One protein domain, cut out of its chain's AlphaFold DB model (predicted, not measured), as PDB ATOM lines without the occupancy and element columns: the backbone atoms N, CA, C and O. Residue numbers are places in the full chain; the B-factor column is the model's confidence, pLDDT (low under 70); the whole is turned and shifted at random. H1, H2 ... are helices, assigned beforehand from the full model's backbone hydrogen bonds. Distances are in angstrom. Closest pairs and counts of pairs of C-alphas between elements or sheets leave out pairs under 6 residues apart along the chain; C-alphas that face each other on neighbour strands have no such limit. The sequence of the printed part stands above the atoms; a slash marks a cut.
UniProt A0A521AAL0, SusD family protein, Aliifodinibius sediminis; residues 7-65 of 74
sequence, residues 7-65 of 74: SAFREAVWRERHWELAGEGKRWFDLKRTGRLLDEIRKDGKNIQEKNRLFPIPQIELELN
ATOM      1  N   SER A   7      95.308  38.031 125.248       95.38
ATOM      2  CA  SER A   7      95.243  39.340 125.917       95.38
ATOM      3  C   SER A   7      96.605  40.031 125.952       95.38
ATOM      4  O   SER A   7      96.730  41.175 125.524       95.38
ATOM      5  N   ALA A   8      97.641  39.306 126.383       96.00
ATOM      6  CA  ALA A   8      98.999  39.833 126.468       96.00
ATOM      7  C   ALA A   8      99.549  40.201 125.079       96.00
ATOM      8  O   ALA A   8     100.198  41.235 124.917       96.00
ATOM      9  N   PHE A   9      99.231  39.402 124.056       96.62
ATOM     10  CA  PHE A   9      99.588  39.726 122.676       96.62
ATOM     11  C   PHE A   9      98.872  40.991 122.183       96.62
ATOM     12  O   PHE A   9      99.498  41.866 121.591       96.62
ATOM     13  N   ARG A  10      97.573  41.141 122.468       96.44
ATOM     14  CA  ARG A  10      96.801  42.335 122.089       96.44
ATOM     15  C   ARG A  10      97.373  43.608 122.717       96.44
ATOM     16  O   ARG A  10      97.489  44.625 122.035       96.44
ATOM     17  N   GLU A  11      97.764  43.548 123.986       95.81
ATOM     18  CA  GLU A  11      98.426  44.663 124.667       95.81
ATOM     19  C   GLU A  11      99.788  44.993 124.057       95.81
ATOM     20  O   GLU A  11     100.088  46.171 123.847       95.81
ATOM     21  N   ALA A  12     100.581  43.972 123.710       96.38
ATOM     22  CA  ALA A  12     101.850  44.161 123.011       96.38
ATOM     23  C   ALA A  12     101.646  44.859 121.656       96.38
ATOM     24  O   ALA A  12     102.328  45.843 121.377       96.38
ATOM     25  N   VAL A  13     100.648  44.442 120.868       96.88
ATOM     26  CA  VAL A  13     100.297  45.091 119.590       96.88
ATOM     27  C   VAL A  13      99.882  46.550 119.792       96.88
ATOM     28  O   VAL A  13     100.285  47.423 119.025       96.88
ATOM     29  N   TRP A  14      99.078  46.855 120.815       97.31
ATOM     30  CA  TRP A  14      98.685  48.240 121.100       97.31
ATOM     31  C   TRP A  14      99.857  49.122 121.524       97.31
ATOM     32  O   TRP A  14      99.866  50.308 121.189       97.31
ATOM     33  N   ARG A  15     100.818  48.563 122.268       96.38
ATOM     34  CA  ARG A  15     102.048  49.264 122.644       96.38
ATOM     35  C   ARG A  15     102.923  49.525 121.422       96.38
ATOM     36  O   ARG A  15     103.335  50.661 121.233       96.38
ATOM     37  N   GLU A  16     103.110  48.529 120.562       98.00
ATOM     38  CA  GLU A  16     103.935  48.685 119.360       98.00
ATOM     39  C   GLU A  16     103.364  49.742 118.413       98.00
ATOM     40  O   GLU A  16     104.068  50.647 117.985       98.00
ATOM     41  N   ARG A  17     102.045  49.729 118.184       98.12
ATOM     42  CA  ARG A  17     101.376  50.772 117.387       98.12
ATOM     43  C   ARG A  17     101.539  52.176 117.961       98.12
ATOM     44  O   ARG A  17     101.491  53.141 117.206       98.12
ATOM     45  N   HIS A  18     101.651  52.305 119.282       96.25
ATOM     46  CA  HIS A  18     101.871  53.602 119.909       96.25
ATOM     47  C   HIS A  18     103.270  54.145 119.605       96.25
ATOM     48  O   HIS A  18     103.393  55.352 119.408       96.25
ATOM     49  N   TRP A  19     104.276  53.270 119.564       97.56
ATOM     50  CA  TRP A  19     105.651  53.626 119.225       97.56
ATOM     51  C   TRP A  19     105.828  53.856 117.726       97.56
ATOM     52  O   TRP A  19     106.278  54.929 117.339       97.56
ATOM     53  N   GLU A  20     105.404  52.899 116.902       98.31
ATOM     54  CA  GLU A  20     105.608  52.925 115.450       98.31
ATOM     55  C   GLU A  20     104.899  54.110 114.786       98.31
ATOM     56  O   GLU A  20     105.462  54.764 113.922       98.31
ATOM     57  N   LEU A  21     103.670  54.419 115.217       98.25
ATOM     58  CA  LEU A  21     102.815  55.434 114.583       98.25
ATOM     59  C   LEU A  21     102.761  56.737 115.397       98.25
ATOM     60  O   LEU A  21     101.760  57.471 115.380       98.25
ATOM     61  N   ALA A  22     103.803  56.995 116.190       97.44
ATOM     62  CA  ALA A  22     103.915  58.207 116.987       97.44
ATOM     63  C   ALA A  22     103.965  59.442 116.073       97.44
ATOM     64  O   ALA A  22     104.737  59.515 115.128       97.44
ATOM     65  N   GLY A  23     103.120  60.437 116.354       96.88
ATOM     66  CA  GLY A  23     103.032  61.660 115.545       96.88
ATOM     67  C   GLY A  23     102.133  61.563 114.304       96.88
ATOM     68  O   GLY A  23     101.798  62.592 113.729       96.88
ATOM     69  N   GLU A  24     101.629  60.380 113.945       98.06
ATOM     70  CA  GLU A  24     100.810  60.182 112.732       98.06
ATOM     71  C   GLU A  24      99.289  60.307 112.959       98.06
ATOM     72  O   GLU A  24      98.465  59.850 112.161       98.06
ATOM     73  N   GLY A  25      98.872  60.855 114.103       96.62
ATOM     74  CA  GLY A  25      97.454  61.049 114.428       96.62
ATOM     75  C   GLY A  25      96.661  59.763 114.716       96.62
ATOM     76  O   GLY A  25      95.440  59.811 114.842       96.62
ATOM     77  N   LYS A  26      97.312  58.600 114.854       98.06
ATOM     78  CA  LYS A  26      96.621  57.308 115.060       98.06
ATOM     79  C   LYS A  26      96.195  57.051 116.501       98.06
ATOM     80  O   LYS A  26      95.165  56.416 116.736       98.06
ATOM     81  N   ARG A  27      96.959  57.570 117.468       96.44
ATOM     82  CA  ARG A  27      96.792  57.258 118.897       96.44
ATOM     83  C   ARG A  27      95.373  57.524 119.399       96.44
ATOM     84  O   ARG A  27      94.805  56.668 120.069       96.44
ATOM     85  N   TRP A  28      94.786  58.664 119.040       96.19
ATOM     86  CA  TRP A  28      93.435  59.036 119.466       96.19
ATOM     87  C   TRP A  28      92.376  58.016 119.024       96.19
ATOM     88  O   TRP A  28      91.587  57.526 119.835       96.19
ATOM     89  N   PHE A  29      92.391  57.640 117.745       97.25
ATOM     90  CA  PHE A  29      91.432  56.688 117.185       97.25
ATOM     91  C   PHE A  29      91.646  55.269 117.718       97.25
ATOM     92  O   PHE A  29      90.669  54.570 117.995       97.25
ATOM     93  N   ASP A  30      92.902  54.862 117.928       98.06
ATOM     94  CA  ASP A  30      93.234  53.578 118.550       98.06
ATOM     95  C   ASP A  30      92.700  53.481 119.981       98.06
ATOM     96  O   ASP A  30      92.089  52.477 120.354       98.06
ATOM     97  N   LEU A  31      92.861  54.538 120.773       97.56
ATOM     98  CA  LEU A  31      92.329  54.595 122.130       97.56
ATOM     99  C   LEU A  31      90.795  54.595 122.162       97.56
ATOM    100  O   LEU A  31      90.200  53.890 122.979       97.56
ATOM    101  N   LYS A  32      90.144  55.330 121.251       96.75
ATOM    102  CA  LYS A  32      88.676  55.342 121.134       96.75
ATOM    103  C   LYS A  32      88.113  53.960 120.817       96.75
ATOM    104  O   LYS A  32      87.257  53.476 121.554       96.75
ATOM    105  N   ARG A  33      88.605  53.317 119.750       96.25
ATOM    106  CA  ARG A  33      88.067  52.029 119.269       96.25
ATOM    107  C   ARG A  33      88.343  50.858 120.214       96.25
ATOM    108  O   ARG A  33      87.682  49.836 120.121       96.25
ATOM    109  N   THR A  34      89.336  50.989 121.092       95.75
ATOM    110  CA  THR A  34      89.677  49.968 122.097       95.75
ATOM    111  C   THR A  34      89.037  50.234 123.458       95.75
ATOM    112  O   THR A  34      89.236  49.445 124.375       95.75
ATOM    113  N   GLY A  35      88.287  51.331 123.612       95.75
ATOM    114  CA  GLY A  35      87.651  51.703 124.878       95.75
ATOM    115  C   GLY A  35      88.603  52.288 125.927       95.75
ATOM    116  O   GLY A  35      88.164  52.582 127.031       95.75
ATOM    117  N   ARG A  36      89.878  52.516 125.590       96.62
ATOM    118  CA  ARG A  36      90.947  52.886 126.537       96.62
ATOM    119  C   ARG A  36      91.184  54.389 126.689       96.62
ATOM    120  O   ARG A  36      92.059  54.795 127.446       96.62
ATOM    121  N   LEU A  37      90.453  55.222 125.945       97.31
ATOM    122  CA  LEU A  37      90.721  56.660 125.852       97.31
ATOM    123  C   LEU A  37      90.767  57.370 127.205       97.31
ATOM    124  O   LEU A  37      91.755  58.042 127.488       97.31
ATOM    125  N   LEU A  38      89.722  57.235 128.022       97.50
ATOM    126  CA  LEU A  38      89.646  57.959 129.288       97.50
ATOM    127  C   LEU A  38      90.760  57.529 130.244       97.50
ATOM    128  O   LEU A  38      91.436  58.384 130.806       97.50
ATOM    129  N   ASP A  39      90.983  56.223 130.387       97.25
ATOM    130  CA  ASP A  39      91.979  55.685 131.315       97.25
ATOM    131  C   ASP A  39      93.400  56.095 130.931       97.25
ATOM    132  O   ASP A  39      94.192  56.465 131.792       97.25
ATOM    133  N   GLU A  40      93.735  56.051 129.641       96.56
ATOM    134  CA  GLU A  40      95.083  56.373 129.170       96.56
ATOM    135  C   GLU A  40      95.359  57.878 129.225       96.56
ATOM    136  O   GLU A  40      96.397  58.284 129.729       96.56
ATOM    137  N   ILE A  41      94.413  58.719 128.798       96.75
ATOM    138  CA  ILE A  41      94.601  60.178 128.803       96.75
ATOM    139  C   ILE A  41      94.586  60.752 130.234       96.75
ATOM    140  O   ILE A  41      95.279  61.732 130.516       96.75
ATOM    141  N   ARG A  42      93.849  60.137 131.172       97.69
ATOM    142  CA  ARG A  42      93.887  60.527 132.596       97.69
ATOM    143  C   ARG A  42      95.222  60.201 133.263       97.69
ATOM    144  O   ARG A  42      95.641  60.968 134.128       97.69
ATOM    145  N   LYS A  43      95.908  59.121 132.859       96.50
ATOM    146  CA  LYS A  43      97.274  58.819 133.338       96.50
ATOM    147  C   LYS A  43      98.261  59.932 132.977       96.50
ATOM    148  O   LYS A  43      99.163  60.202 133.760       96.50
ATOM    149  N   ASP A  44      98.022  60.640 131.873       94.31
ATOM    150  CA  ASP A  44      98.799  61.817 131.460       94.31
ATOM    151  C   ASP A  44      98.390  63.110 132.208       94.31
ATOM    152  O   ASP A  44      98.772  64.218 131.822       94.31
ATOM    153  N   GLY A  45      97.570  63.003 133.262       96.38
ATOM    154  CA  GLY A  45      97.130  64.130 134.091       96.38
ATOM    155  C   GLY A  45      96.107  65.051 133.420       96.38
ATOM    156  O   GLY A  45      95.895  66.175 133.875       96.38
ATOM    157  N   LYS A  46      95.475  64.617 132.321       96.38
ATOM    158  CA  LYS A  46      94.474  65.413 131.597       96.38
ATOM    159  C   LYS A  46      93.064  65.141 132.121       96.38
ATOM    160  O   LYS A  46      92.655  63.995 132.299       96.38
ATOM    161  N   ASN A  47      92.282  66.208 132.290       96.00
ATOM    162  CA  ASN A  47      90.881  66.123 132.701       96.00
ATOM    163  C   ASN A  47      89.955  65.835 131.504       96.00
ATOM    164  O   ASN A  47      89.242  66.719 131.034       96.00
ATOM    165  N   ILE A  48      90.011  64.609 130.980       96.56
ATOM    166  CA  ILE A  48      89.136  64.158 129.891       96.56
ATOM    167  C   ILE A  48      87.811  63.584 130.424       96.56
ATOM    168  O   ILE A  48      87.772  62.804 131.388       96.56
ATOM    169  N   GLN A  49      86.721  63.959 129.760       96.25
ATOM    170  CA  GLN A  49      85.346  63.547 130.045       96.25
ATOM    171  C   GLN A  49      84.788  62.684 128.907       96.25
ATOM    172  O   GLN A  49      85.325  62.681 127.800       96.25
ATOM    173  N   GLU A  50      83.692  61.966 129.164       95.38
ATOM    174  CA  GLU A  50      83.079  61.060 128.179       95.38
ATOM    175  C   GLU A  50      82.681  61.786 126.885       95.38
ATOM    176  O   GLU A  50      82.967  61.296 125.791       95.38
ATOM    177  N   LYS A  51      82.165  63.016 126.999       95.62
ATOM    178  CA  LYS A  51      81.848  63.876 125.853       95.62
ATOM    179  C   LYS A  51      83.013  64.052 124.887       95.62
ATOM    180  O   LYS A  51      82.836  63.976 123.680       95.62
ATOM    181  N   ASN A  52      84.244  64.140 125.401       95.69
ATOM    182  CA  ASN A  52      85.434  64.378 124.586       95.69
ATOM    183  C   ASN A  52      85.768  63.240 123.623       95.69
ATOM    184  O   ASN A  52      86.713  63.370 122.856       95.69
ATOM    185  N   ARG A  53      85.014  62.136 123.611       94.88
ATOM    186  CA  ARG A  53      85.080  61.156 122.524       94.88
ATOM    187  C   ARG A  53      84.655  61.746 121.185       94.88
ATOM    188  O   ARG A  53      85.153  61.274 120.162       94.88
ATOM    189  N   LEU A  54      83.753  62.720 121.158       95.25
ATOM    190  CA  LEU A  54      83.249  63.345 119.937       95.25
ATOM    191  C   LEU A  54      83.642  64.822 119.908       95.25
ATOM    192  O   LEU A  54      83.834  65.439 120.946       95.25
ATOM    193  N   PHE A  55      83.790  65.382 118.713       95.69
ATOM    194  CA  PHE A  55      83.825  66.836 118.569       95.69
ATOM    195  C   PHE A  55      82.393  67.376 118.610       95.69
ATOM    196  O   PHE A  55      81.481  66.652 118.202       95.69
ATOM    197  N   PRO A  56      82.171  68.618 119.069       97.25
ATOM    198  CA  PRO A  56      80.870  69.248 118.911       97.25
ATOM    199  C   PRO A  56      80.540  69.373 117.422       97.25
ATOM    200  O   PRO A  56      81.413  69.668 116.600       97.25
ATOM    201  N   ILE A  57      79.272  69.169 117.085       97.50
ATOM    202  CA  ILE A  57      78.731  69.583 115.793       97.50
ATOM    203  C   ILE A  57      78.846  71.114 115.735       97.50
ATOM    204  O   ILE A  57      78.501  71.769 116.727       97.50
ATOM    205  N   PRO A  58      79.359  71.701 114.637       97.50
ATOM    206  CA  PRO A  58      79.488  73.148 114.526       97.50
ATOM    207  C   PRO A  58      78.146  73.856 114.734       97.50
ATOM    208  O   PRO A  58      77.136  73.455 114.166       97.50
ATOM    209  N   GLN A  59      78.153  74.940 115.512       96.38
ATOM    210  CA  GLN A  59      76.933  75.657 115.890       96.38
ATOM    211  C   GLN A  59      76.136  76.158 114.676       96.38
ATOM    212  O   GLN A  59      74.918  76.031 114.650       96.38
ATOM    213  N   ILE A  60      76.825  76.649 113.642       98.00
ATOM    214  CA  ILE A  60      76.183  77.105 112.402       98.00
ATOM    215  C   ILE A  60      75.384  75.988 111.716       98.00
ATOM    216  O   ILE A  60      74.320  76.241 111.166       98.00
ATOM    217  N   GLU A  61      75.848  74.739 111.785       97.81
ATOM    218  CA  GLU A  61      75.141  73.606 111.182       97.81
ATOM    219  C   GLU A  61      73.851  73.286 111.945       97.81
ATOM    220  O   GLU A  61      72.849  72.940 111.325       97.81
ATOM    221  N   LEU A  62      73.848  73.452 113.273       97.56
ATOM    222  CA  LEU A  62      72.643  73.307 114.100       97.56
ATOM    223  C   LEU A  62      71.636  74.436 113.840       97.56
ATOM    224  O   LEU A  62      70.434  74.199 113.816       97.56
ATOM    225  N   GLU A  63      72.119  75.659 113.611       97.38
ATOM    226  CA  GLU A  63      71.269  76.806 113.266       97.38
ATOM    227  C   GLU A  63      70.631  76.659 111.878       97.38
ATOM    228  O   GLU A  63      69.476  77.037 111.683       97.38
ATOM    229  N   LEU A  64      71.369  76.090 110.919       98.12
ATOM    230  CA  LEU A  64      70.879  75.838 109.563       98.12
ATOM    231  C   LEU A  64      69.947  74.620 109.474       98.12
ATOM    232  O   LEU A  64      69.126  74.555 108.560       98.12
ATOM    233  N   ASN A  65      70.053  73.666 110.404       97.38
ATOM    234  CA  ASN A  65      69.296  72.414 110.390       97.38
ATOM    235  C   ASN A  65      68.566  72.205 111.726       97.38
ATOM    236  O   ASN A  65      69.085  71.552 112.629       97.38
TER     237      ASN A  65
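AT A GLANCE: This is residues 7 to 65 of the 74 residues of the protein "SusD family protein" of Aliifodinibius sediminis (UniProt A0A521AAL0). A loose chain of short helices has H2, H3 and H4 in its middle, few contacts between them, and H1, the longest helix, at one end. At the other end, residues 55 to 65 stick out as an arm that bears H5 and makes much of the length. The printed part has 59 residues with five named helices, H1 to H5 in order, and no named strand: the class is all helix. It is loose, with a radius of gyration of the C-alphas of 14.9 A, and spans 48 by 22 by 21 A.

IN THESE COORDINATES: H1, residues 7 to 20, begins at C-alpha 7 (95.243, 39.340, 125.917) and is 20.0 A long. H2, residues 26 to 33, measures 10.9 A, and H3, residues 37 to 43, 10.2 A, from first to last C-alpha. H4 is residues 50 to 53. H5, residues 59 to 64, ends at C-alpha 64 (70.879, 75.838, 109.563).

HOW THE PARTS SIT: H1 and H2 are close but not clearly touching, the closest C-alphas, of His 18 and Arg 27, being 6.3 A apart; they run opposite ways at a shallow tilt of 30 degrees. H2 and H3 only just touch, and only at the corner by their link, with 3 pairs of C-alphas within 8 A, the closest those of Leu 31 and Leu 37 at 4.6 A. Their tilt is steep, 62 degrees, opposite ways. H4 is close to H3 but not clearly touching, with the C-alphas of Leu 38 and Glu 50 closest at 7.3 A. H5 touches no helix. Every O i to N i+4 pair is within hydrogen-bond range in H1, H2, H3 and H5; H4 is too short for such a pair.

THE WHOLE: The C-alphas farthest apart, of Ala 8 and Leu 64, are 48.7 A apart. The printed part has no cut and no long link. No printed residue is under 70 in pLDDT.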